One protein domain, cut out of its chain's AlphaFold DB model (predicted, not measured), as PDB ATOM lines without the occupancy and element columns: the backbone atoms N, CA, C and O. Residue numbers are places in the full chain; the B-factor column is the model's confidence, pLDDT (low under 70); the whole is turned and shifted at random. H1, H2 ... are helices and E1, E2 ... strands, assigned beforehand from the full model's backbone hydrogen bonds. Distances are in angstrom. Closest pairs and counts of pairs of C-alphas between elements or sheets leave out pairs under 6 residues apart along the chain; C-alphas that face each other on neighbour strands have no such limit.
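This is residues 29 to 104 of the 122 residues of an uncharacterized protein of Deinococcus actinosclerus (UniProt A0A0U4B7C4). A strongly twisted sheet of four antiparallel strands makes one part of an elongated domain, and two short helices, H1 and H2, together with a long loop, residues 48 to 65, make the other. Short pairings tie that loop to itself and to the first printed residues, and the loop's Gly 59 and Arg 96, between E3 and E4, mark the far ends. The 76 printed residues run H1, H2, E1, E2, E3, E4, with sheet order E1 - E2 - E3 - E4, class mixed, helices and strands. The whole is compact, with a radius of gyration of the C-alphas of 12.1 A and spans of 38 by 21 by 21 A.

Residues 31 to 32 pair antiparallel with residues 62 to 63, which also pair antiparallel with residues 55 to 56. H1, residues 35 to 41, and H2, residues 43 to 47, meet only through their tight link; in both, every O i to N i+4 pair is within hydrogen-bond range. E1, residues 66 to 70, and E2, residues 73 to 79, form a hairpin at 166 degrees, with N 68 and O 75 2.9 A apart. E2 and E3, residues 85 to 93, form a hairpin at 155 degrees, with N 76 and O 90 2.7 A apart. E3 and E4, residues 98 to 103, form a hairpin at 151 degrees, with N 91 and O 100 2.7 A apart. These strands make a meander, each the antiparallel neighbour of the one before. H2 only grazes the sheet, with residues 45 to 46; its closest C-alphas to E3 are those of Leu 45 and Leu 90, 7.7 A apart. H1 is not on the sheet.

H1 begins at C-alpha 35 (-18.422, 9.070, -25.242) and is 10.1 A long. E2 is 20.1 A long and E3 21.7 A, bending by 67 degrees at residue 88. E4, 16.9 A, ends at C-alpha 103 (-41.057, 5.187, -14.830).

The C-alphas of Gly 59 and Arg 96, the two farthest apart, are 39.4 A apart. H2 to E1 is a long link of 18 residues. The printed part has no cut, and no printed residue is under 70 in pLDDT.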
ATOM      1  N   ARG A  29     -29.160  18.607 -18.564       92.88
ATOM      2  CA  ARG A  29     -28.197  17.625 -19.078       92.88
ATOM      3  C   ARG A  29     -26.813  18.234 -19.156       92.88
ATOM      4  O   ARG A  29     -26.667  19.381 -19.566       92.88
ATOM      5  N   THR A  30     -25.812  17.424 -18.849       93.75
ATOM      6  CA  THR A  30     -24.405  17.771 -19.056       93.75
ATOM      7  C   THR A  30     -23.959  17.315 -20.439       93.75
ATOM      8  O   THR A  30     -24.381  16.260 -20.918       93.75
ATOM      9  N   THR A  31     -23.102  18.101 -21.083       95.19
ATOM     10  CA  THR A  31     -22.459  17.753 -22.354       95.19
ATOM     11  C   THR A  31     -21.018  17.323 -22.126       95.19
ATOM     12  O   THR A  31     -20.311  17.933 -21.328       95.19
ATOM     13  N   TYR A  32     -20.580  16.319 -22.872       95.44
ATOM     14  CA  TYR A  32     -19.230  15.765 -22.843       95.44
ATOM     15  C   TYR A  32     -18.613  15.842 -24.237       95.44
ATOM     16  O   TYR A  32     -19.332  15.786 -25.241       95.44
ATOM     17  N   SER A  33     -17.288  15.963 -24.307       94.62
ATOM     18  CA  SER A  33     -16.573  16.007 -25.586       94.62
ATOM     19  C   SER A  33     -16.449  14.618 -26.219       94.62
ATOM     20  O   SER A  33     -16.505  14.506 -27.441       94.62
ATOM     21  N   SER A  34     -16.355  13.560 -25.405       95.69
ATOM     22  CA  SER A  34     -16.271  12.168 -25.858       95.69
ATOM     23  C   SER A  34     -17.266  11.243 -25.151       95.69
ATOM     24  O   SER A  34     -17.769  11.527 -24.059       95.69
ATOM     25  N   TYR A  35     -17.542  10.101 -25.788       93.44
ATOM     26  CA  TYR A  35     -18.422   9.070 -25.242       93.44
ATOM     27  C   TYR A  35     -17.849   8.467 -23.955       93.44
ATOM     28  O   TYR A  35     -18.558   8.298 -22.967       93.44
ATOM     29  N   GLU A  36     -16.543   8.206 -23.940       95.44
ATOM     30  CA  GLU A  36     -15.830   7.627 -22.798       95.44
ATOM     31  C   GLU A  36     -15.883   8.542 -21.578       95.44
ATOM     32  O   GLU A  36     -16.158   8.077 -20.473       95.44
ATOM     33  N   GLN A  37     -15.710   9.855 -21.774       95.94
ATOM     34  CA  GLN A  37     -15.822  10.827 -20.689       95.94
ATOM     35  C   GLN A  37     -17.225  10.803 -20.071       95.94
ATOM     36  O   GLN A  37     -17.366  10.831 -18.846       95.94
ATOM     37  N   CYS A  38     -18.260  10.697 -20.909       95.88
ATOM     38  CA  CYS A  38     -19.634  10.566 -20.444       95.88
ATOM     39  C   CYS A  38     -19.842   9.272 -19.638       95.88
ATOM     40  O   CYS A  38     -20.443   9.314 -18.560       95.88
ATOM     41  N   LEU A  39     -19.314   8.135 -20.103       95.31
ATOM     42  CA  LEU A  39     -19.424   6.864 -19.382       95.31
ATOM     43  C   LEU A  39     -18.708   6.899 -18.030       95.31
ATOM     44  O   LEU A  39     -19.280   6.471 -17.030       95.31
ATOM     45  N   ILE A  40     -17.487   7.437 -17.981       95.69
ATOM     46  CA  ILE A  40     -16.700   7.539 -16.745       95.69
ATOM     47  C   ILE A  40     -17.428   8.423 -15.726       95.69
ATOM     48  O   ILE A  40     -17.611   8.011 -14.581       95.69
ATOM     49  N   ALA A  41     -17.916   9.592 -16.152       95.31
ATOM     50  CA  ALA A  41     -18.631  10.521 -15.278       95.31
ATOM     51  C   ALA A  41     -19.932   9.932 -14.703       95.31
ATOM     52  O   ALA A  41     -20.351  10.304 -13.609       95.31
ATOM     53  N   ASN A  42     -20.568   9.001 -15.421       95.50
ATOM     54  CA  ASN A  42     -21.849   8.406 -15.035       95.50
ATOM     55  C   ASN A  42     -21.731   6.945 -14.581       95.50
ATOM     56  O   ASN A  42     -22.757   6.279 -14.423       95.50
ATOM     57  N   ARG A  43     -20.515   6.444 -14.328       94.75
ATOM     58  CA  ARG A  43     -20.257   5.030 -14.012       94.75
ATOM     59  C   ARG A  43     -21.086   4.521 -12.839       94.75
ATOM     60  O   ARG A  43     -21.735   3.490 -12.952       94.75
ATOM     61  N   VAL A  44     -21.178   5.308 -11.767       92.69
ATOM     62  CA  VAL A  44     -22.003   4.965 -10.599       92.69
ATOM     63  C   VAL A  44     -23.470   4.774 -10.987       92.69
ATOM     64  O   VAL A  44     -24.114   3.859 -10.496       92.69
ATOM     65  N   LEU A  45     -24.021   5.599 -11.879       93.19
ATOM     66  CA  LEU A  45     -25.419   5.469 -12.297       93.19
ATOM     67  C   LEU A  45     -25.635   4.206 -13.142       93.19
ATOM     68  O   LEU A  45     -26.654   3.536 -12.978       93.19
ATOM     69  N   ILE A  46     -24.670   3.870 -14.004       92.88
ATOM     70  CA  ILE A  46     -24.674   2.641 -14.814       92.88
ATOM     71  C   ILE A  46     -24.661   1.416 -13.900       92.88
ATOM     72  O   ILE A  46     -25.515   0.542 -14.039       92.88
ATOM     73  N   ASP A  47     -23.762   1.398 -12.918       93.00
ATOM     74  CA  ASP A  47     -23.623   0.297 -11.957       93.00
ATOM     75  C   ASP A  47     -24.890   0.115 -11.100       93.00
ATOM     76  O   ASP A  47     -25.168  -0.972 -10.593       93.00
ATOM     77  N   ARG A  48     -25.698   1.172 -10.953       92.50
ATOM     78  CA  ARG A  48     -27.004   1.147 -10.270       92.50
ATOM     79  C   ARG A  48     -28.178   0.816 -11.196       92.50
ATOM     80  O   ARG A  48     -29.315   0.791 -10.729       92.50
ATOM     81  N   GLY A  49     -27.920   0.537 -12.473       89.88
ATOM     82  CA  GLY A  49     -28.920   0.075 -13.437       89.88
ATOM     83  C   GLY A  49     -29.542   1.169 -14.305       89.88
ATOM     84  O   GLY A  49     -30.590   0.933 -14.908       89.88
ATOM     85  N   LEU A  50     -28.941   2.361 -14.396       92.31
ATOM     86  CA  LEU A  50     -29.402   3.375 -15.346       92.31
ATOM     87  C   LEU A  50     -29.112   2.927 -16.788       92.31
ATOM     88  O   LEU A  50     -27.958   2.802 -17.199       92.31
ATOM     89  N   SER A  51     -30.170   2.740 -17.578       87.38
ATOM     90  CA  SER A  51     -30.068   2.391 -18.997       87.38
ATOM     91  C   SER A  51     -29.411   3.507 -19.807       87.38
ATOM     92  O   SER A  51     -29.927   4.622 -19.827       87.38
ATOM     93  N   ASN A  52     -28.299   3.173 -20.473       90.88
ATOM     94  CA  ASN A  52     -27.536   3.992 -21.422       90.88
ATOM     95  C   ASN A  52     -27.548   5.506 -21.107       90.88
ATOM     96  O   ASN A  52     -28.383   6.239 -21.633       90.88
ATOM     97  N   PRO A  53     -26.638   6.013 -20.261       92.81
ATOM     98  CA  PRO A  53     -26.658   7.413 -19.844       92.81
ATOM     99  C   PRO A  53     -26.170   8.391 -20.919       92.81
ATOM    100  O   PRO A  53     -26.274   9.594 -20.707       92.81
ATOM    101  N   CYS A  54     -25.621   7.912 -22.036       94.69
ATOM    102  CA  CYS A  54     -24.894   8.738 -22.993       94.69
ATOM    103  C   CYS A  54     -25.494   8.613 -24.396       94.69
ATOM    104  O   CYS A  54     -25.647   7.510 -24.916       94.69
ATOM    105  N   VAL A  55     -25.799   9.741 -25.040       95.31
ATOM    106  CA  VAL A  55     -26.274   9.771 -26.433       95.31
ATOM    107  C   VAL A  55     -25.494  10.784 -27.255       95.31
ATOM    108  O   VAL A  55     -25.096  11.835 -26.749       95.31
ATOM    109  N   TYR A  56     -25.274  10.475 -28.531       93.25
ATOM    110  CA  TYR A  56     -24.639  11.401 -29.458       93.25
ATOM    111  C   TYR A  56     -25.470  12.679 -29.621       93.25
ATOM    112  O   TYR A  56     -26.695  12.632 -29.771       93.25
ATOM    113  N   ARG A  57     -24.796  13.828 -29.601       91.75
ATOM    114  CA  ARG A  57     -25.401  15.134 -29.854       91.75
ATOM    115  C   ARG A  57     -25.163  15.520 -31.309       91.75
ATOM    116  O   ARG A  57     -24.021  15.649 -31.743       91.75
ATOM    117  N   THR A  58     -26.238  15.774 -32.052       87.00
ATOM    118  CA  THR A  58     -26.139  16.345 -33.402       87.00
ATOM    119  C   THR A  58     -25.352  17.656 -33.353       87.00
ATOM    120  O   THR A  58     -25.678  18.539 -32.561       87.00
ATOM    121  N   GLY A  59     -24.309  17.769 -34.177       84.00
ATOM    122  CA  GLY A  59     -23.361  18.891 -34.140       84.00
ATOM    123  C   GLY A  59     -22.109  18.649 -33.284       84.00
ATOM    124  O   GLY A  59     -21.272  19.540 -33.195       84.00
ATOM    125  N   GLY A  60     -21.956  17.458 -32.696       89.19
ATOM    126  CA  GLY A  60     -20.742  17.022 -32.005       89.19
ATOM    127  C   GLY A  60     -20.894  16.897 -30.486       89.19
ATOM    128  O   GLY A  60     -21.684  17.595 -29.841       89.19
ATOM    129  N   GLY A  61     -20.094  15.992 -29.916       92.88
ATOM    130  CA  GLY A  61     -20.103  15.650 -28.494       92.88
ATOM    131  C   GLY A  61     -21.238  14.703 -28.096       92.88
ATOM    132  O   GLY A  61     -21.916  14.098 -28.931       92.88
ATOM    133  N   TYR A  62     -21.436  14.571 -26.785       95.44
ATOM    134  CA  TYR A  62     -22.382  13.626 -26.193       95.44
ATOM    135  C   TYR A  62     -23.194  14.286 -25.084       95.44
ATOM    136  O   TYR A  62     -22.656  15.025 -24.261       95.44
ATOM    137  N   TYR A  63     -24.492  14.004 -25.035       95.25
ATOM    138  CA  TYR A  63     -25.320  14.338 -23.884       95.25
ATOM    139  C   TYR A  63     -25.245  13.218 -22.848       95.25
ATOM    140  O   TYR A  63     -25.410  12.047 -23.188       95.25
ATOM    141  N   GLY A  64     -25.062  13.597 -21.586       95.00
ATOM    142  CA  GLY A  64     -25.303  12.731 -20.438       95.00
ATOM    143  C   GLY A  64     -26.791  12.530 -20.148       95.00
ATOM    144  O   GLY A  64     -27.651  12.993 -20.913       95.00
ATOM    145  N   PRO A  65     -27.117  11.871 -19.026       94.94
ATOM    146  CA  PRO A  65     -28.494  11.597 -18.670       94.94
ATOM    147  C   PRO A  65     -29.211  12.897 -18.308       94.94
ATOM    148  O   PRO A  65     -28.602  13.876 -17.874       94.94
ATOM    149  N   TYR A  66     -30.527  12.898 -18.464       94.12
ATOM    150  CA  TYR A  66     -31.387  13.945 -17.935       94.12
ATOM    151  C   TYR A  66     -31.403  13.880 -16.413       94.12
ATOM    152  O   TYR A  66     -31.725  12.841 -15.840       94.12
ATOM    153  N   VAL A  67     -31.109  15.002 -15.763       94.00
ATOM    154  CA  VAL A  67     -31.028  15.129 -14.311       94.00
ATOM    155  C   VAL A  67     -32.032  16.161 -13.824       94.00
ATOM    156  O   VAL A  67     -32.043  17.308 -14.282       94.00
ATOM    157  N   ARG A  68     -32.851  15.771 -12.851       92.69
ATOM    158  CA  ARG A  68     -33.749  16.677 -12.135       92.69
ATOM    159  C   ARG A  68     -33.604  16.488 -10.637       92.69
ATOM    160  O   ARG A  68     -33.839  15.396 -10.126       92.69
ATOM    161  N   VAL A  69     -33.292  17.569  -9.936       92.00
ATOM    162  CA  VAL A  69     -33.221  17.595  -8.473       92.00
ATOM    163  C   VAL A  69     -34.542  18.137  -7.930       92.00
ATOM    164  O   VAL A  69     -35.003  19.198  -8.346       92.00
ATOM    165  N   VAL A  70     -35.182  17.394  -7.029       87.81
ATOM    166  CA  VAL A  70     -36.447  17.764  -6.381       87.81
ATOM    167  C   VAL A  70     -36.339  17.469  -4.890       87.81
ATOM    168  O   VAL A  70     -36.411  16.314  -4.492       87.81
ATOM    169  N   SER A  71     -36.173  18.507  -4.070       84.56
ATOM    170  CA  SER A  71     -36.311  18.447  -2.602       84.56
ATOM    171  C   SER A  71     -35.629  17.246  -1.915       84.56
ATOM    172  O   SER A  71     -36.242  16.563  -1.094       84.56
ATOM    173  N   GLY A  72     -34.362  16.971  -2.249       84.69
ATOM    174  CA  GLY A  72     -33.595  15.841  -1.693       84.69
ATOM    175  C   GLY A  72     -33.753  14.519  -2.455       84.69
ATOM    176  O   GLY A  72     -33.327  13.464  -2.000       84.69
ATOM    177  N   THR A  73     -34.373  14.547  -3.628       91.50
ATOM    178  CA  THR A  73     -34.464  13.405  -4.532       91.50
ATOM    179  C   THR A  73     -33.942  13.802  -5.904       91.50
ATOM    180  O   THR A  73     -34.441  14.749  -6.509       91.50
ATOM    181  N   THR A  74     -32.958  13.074  -6.423       94.44
ATOM    182  CA  THR A  74     -32.413  13.312  -7.763       94.44
ATOM    183  C   THR A  74     -32.908  12.241  -8.717       94.44
ATOM    184  O   THR A  74     -32.762  11.055  -8.451       94.44
ATOM    185  N   ARG A  75     -33.513  12.643  -9.830       93.75
ATOM    186  CA  ARG A  75     -33.999  11.742 -10.877       93.75
ATOM    187  C   ARG A  75     -33.065  11.807 -12.071       93.75
ATOM    188  O   ARG A  75     -32.810  12.891 -12.584       93.75
ATOM    189  N   TYR A  76     -32.640  10.642 -12.524       93.81
ATOM    190  CA  TYR A  76     -31.793  10.420 -13.681       93.81
ATOM    191  C   TYR A  76     -32.589   9.660 -14.739       93.81
ATOM    192  O   TYR A  76     -33.199   8.632 -14.440       93.81
ATOM    193  N   VAL A  77     -32.585  10.141 -15.977       94.12
ATOM    194  CA  VAL A  77     -33.204   9.452 -17.114       94.12
ATOM    195  C   VAL A  77     -32.171   9.346 -18.222       94.12
ATOM    196  O   VAL A  77     -31.660  10.355 -18.700       94.12
ATOM    197  N   GLY A  78     -31.836   8.116 -18.590       93.31
ATOM    198  CA  GLY A  78     -30.935   7.839 -19.699       93.31
ATOM    199  C   GLY A  78     -31.692   7.665 -21.010       93.31
ATOM    200  O   GLY A  78     -32.791   8.196 -21.208       93.31
ATOM    201  N   TYR A  79     -31.105   6.877 -21.895       92.75
ATOM    202  CA  TYR A  79     -31.562   6.685 -23.259       92.75
ATOM    203  C   TYR A  79     -31.843   5.207 -23.544       92.75
ATOM    204  O   TYR A  79     -31.408   4.308 -22.823       92.75
ATOM    205  N   ASP A  80     -32.617   4.939 -24.587       90.19
ATOM    206  CA  ASP A  80     -32.796   3.602 -25.134       90.19
ATOM    207  C   ASP A  80     -31.686   3.265 -26.150       90.19
ATOM    208  O   ASP A  80     -30.734   4.023 -26.364       90.19
ATOM    209  N   ARG A  81     -31.794   2.092 -26.785       86.25
ATOM    210  CA  ARG A  81     -30.834   1.633 -27.805       86.25
ATOM    211  C   ARG A  81     -30.864   2.471 -29.089       86.25
ATOM    212  O   ARG A  81     -29.926   2.396 -29.872       86.25
ATOM    213  N   LEU A  82     -31.930   3.238 -29.311       87.25
ATOM    214  CA  LEU A  82     -32.115   4.112 -30.469       87.25
ATOM    215  C   LEU A  82     -31.687   5.559 -30.168       87.25
ATOM    216  O   LEU A  82     -31.848   6.430 -31.020       87.25
ATOM    217  N   GLY A  83     -31.177   5.834 -28.961       84.44
ATOM    218  CA  GLY A  83     -30.813   7.181 -28.520       84.44
ATOM    219  C   GLY A  83     -32.010   8.062 -28.145       84.44
ATOM    220  O   GLY A  83     -31.853   9.269 -27.961       84.44
ATOM    221  N   LYS A  84     -33.214   7.493 -28.018       87.44
ATOM    222  CA  LYS A  84     -34.392   8.208 -27.505       87.44
ATOM    223  C   LYS A  84     -34.410   8.146 -25.984       87.44
ATOM    224  O   LYS A  84     -33.720   7.339 -25.379       87.44
ATOM    225  N   VAL A  85     -35.199   9.004 -25.346       88.38
ATOM    226  CA  VAL A  85     -35.316   9.027 -23.880       88.38
ATOM    227  C   VAL A  85     -35.880   7.691 -23.396       88.38
ATOM    228  O   VAL A  85     -36.923   7.240 -23.873       88.38
ATOM    229  N   SER A  86     -35.201   7.065 -22.437       89.06
ATOM    230  CA  SER A  86     -35.656   5.815 -21.835       89.06
ATOM    231  C   SER A  86     -36.962   6.030 -21.064       89.06
ATOM    232  O   SER A  86     -37.091   6.976 -20.293       89.06
ATOM    233  N   GLY A  87     -37.920   5.106 -21.207       85.81
ATOM    234  CA  GLY A  87     -39.151   5.082 -20.403       85.81
ATOM    235  C   GLY A  87     -38.933   4.703 -18.932       85.81
ATOM    236  O   GLY A  87     -39.867   4.773 -18.131       85.81
ATOM    237  N   ALA A  88     -37.714   4.308 -18.568       86.75
ATOM    238  CA  ALA A  88     -37.290   4.008 -17.207       86.75
ATOM    239  C   ALA A  88     -36.125   4.918 -16.797       86.75
ATOM    240  O   ALA A  88     -35.260   5.244 -17.616       86.75
ATOM    241  N   GLY A  89     -36.101   5.302 -15.526       91.94
ATOM    242  CA  GLY A  89     -35.038   6.105 -14.938       91.94
ATOM    243  C   GLY A  89     -34.665   5.632 -13.538       91.94
ATOM    244  O   GLY A  89     -35.337   4.791 -12.938       91.94
ATOM    245  N   LEU A  90     -33.600   6.223 -13.017       93.81
ATOM    246  CA  LEU A  90     -33.069   5.972 -11.687       93.81
ATOM    247  C   LEU A  90     -33.362   7.176 -10.790       93.81
ATOM    248  O   LEU A  90     -33.272   8.323 -11.211       93.81
ATOM    249  N   THR A  91     -33.721   6.936  -9.544       94.00
ATOM    250  CA  THR A  91     -33.937   7.958  -8.524       94.00
ATOM    251  C   THR A  91     -32.939   7.744  -7.399       94.00
ATOM    252  O   THR A  91     -32.753   6.616  -6.964       94.00
ATOM    253  N   TYR A  92     -32.318   8.815  -6.925       94.50
ATOM    254  CA  TYR A  92     -31.462   8.841  -5.748       94.50
ATOM    255  C   TYR A  92     -32.151   9.638  -4.643       94.50
ATOM    256  O   TYR A  92     -32.440  10.821  -4.828       94.50
ATOM    257  N   ASP A  93     -32.426   8.994  -3.514       93.12
ATOM    258  CA  ASP A  93     -32.952   9.634  -2.309       93.12
ATOM    259  C   ASP A  93     -31.775  10.030  -1.411       93.12
ATOM    260  O   ASP A  93     -31.119   9.173  -0.818       93.12
ATOM    261  N   SER A  94     -31.504  11.332  -1.296       89.25
ATOM    262  CA  SER A  94     -30.376  11.827  -0.504       89.25
ATOM    263  C   SER A  94     -30.590  11.665   1.000       89.25
ATOM    264  O   SER A  94     -29.618  11.678   1.748       89.25
ATOM    265  N   LYS A  95     -31.839  11.514   1.466       90.06
ATOM    266  CA  LYS A  95     -32.144  11.304   2.891       90.06
ATOM    267  C   LYS A  95     -31.859   9.869   3.313       90.06
ATOM    268  O   LYS A  95     -31.484   9.629   4.454       90.06
ATOM    269  N   ARG A  96     -32.065   8.919   2.399       89.94
ATOM    270  CA  ARG A  96     -31.862   7.480   2.642       89.94
ATOM    271  C   ARG A  96     -30.538   6.964   2.081       89.94
ATOM    272  O   ARG A  96     -30.169   5.829   2.363       89.94
ATOM    273  N   GLY A  97     -29.848   7.767   1.271       90.19
ATOM    274  CA  GLY A  97     -28.619   7.380   0.583       90.19
ATOM    275  C   GLY A  97     -28.821   6.235  -0.413       90.19
ATOM    276  O   GLY A  97     -27.870   5.518  -0.715       90.19
ATOM    277  N   SER A  98     -30.047   6.027  -0.901       91.69
ATOM    278  CA  SER A  98     -30.418   4.845  -1.679       91.69
ATOM    279  C   SER A  98     -30.871   5.190  -3.092       91.69
ATOM    280  O   SER A  98     -31.374   6.280  -3.373       91.69
ATOM    281  N   TYR A  99     -30.678   4.227  -3.992       93.50
ATOM    282  CA  TYR A  99     -31.161   4.293  -5.363       93.50
ATOM    283  C   TYR A  99     -32.431   3.456  -5.522       93.50
ATOM    284  O   TYR A  99     -32.562   2.388  -4.926       93.50
ATOM    285  N   GLY A 100     -33.351   3.931  -6.352       92.38
ATOM    286  CA  GLY A 100     -34.563   3.219  -6.739       92.38
ATOM    287  C   GLY A 100     -34.903   3.467  -8.202       92.38
ATOM    288  O   GLY A 100     -34.432   4.426  -8.805       92.38
ATOM    289  N   ASN A 101     -35.741   2.616  -8.779       91.00
ATOM    290  CA  ASN A 101     -36.165   2.748 -10.170       91.00
ATOM    291  C   ASN A 101     -37.515   3.456 -10.262       91.00
ATOM    292  O   ASN A 101     -38.367   3.316  -9.384       91.00
ATOM    293  N   PHE A 102     -37.728   4.200 -11.344       88.94
ATOM    294  CA  PHE A 102     -39.018   4.824 -11.626       88.94
ATOM    295  C   PHE A 102     -39.331   4.815 -13.121       88.94
ATOM    296  O   PHE A 102     -38.451   4.677 -13.972       88.94
ATOM    297  N   LYS A 103     -40.611   4.993 -13.450       86.06
ATOM    298  CA  LYS A 103     -41.057   5.187 -14.830       86.06
ATOM    299  C   LYS A 103     -40.844   6.647 -15.227       86.06
ATOM    300  O   LYS A 103     -41.451   7.539 -14.633       86.06
ATOM    301  N   ALA A 104     -39.976   6.882 -16.203       82.50
ATOM    302  CA  ALA A 104     -39.657   8.222 -16.666       82.50
ATOM    303  C   ALA A 104     -40.845   8.839 -17.423       82.50
ATOM    304  O   ALA A 104     -41.557   8.123 -18.138       82.50
TER     305      ALA A 104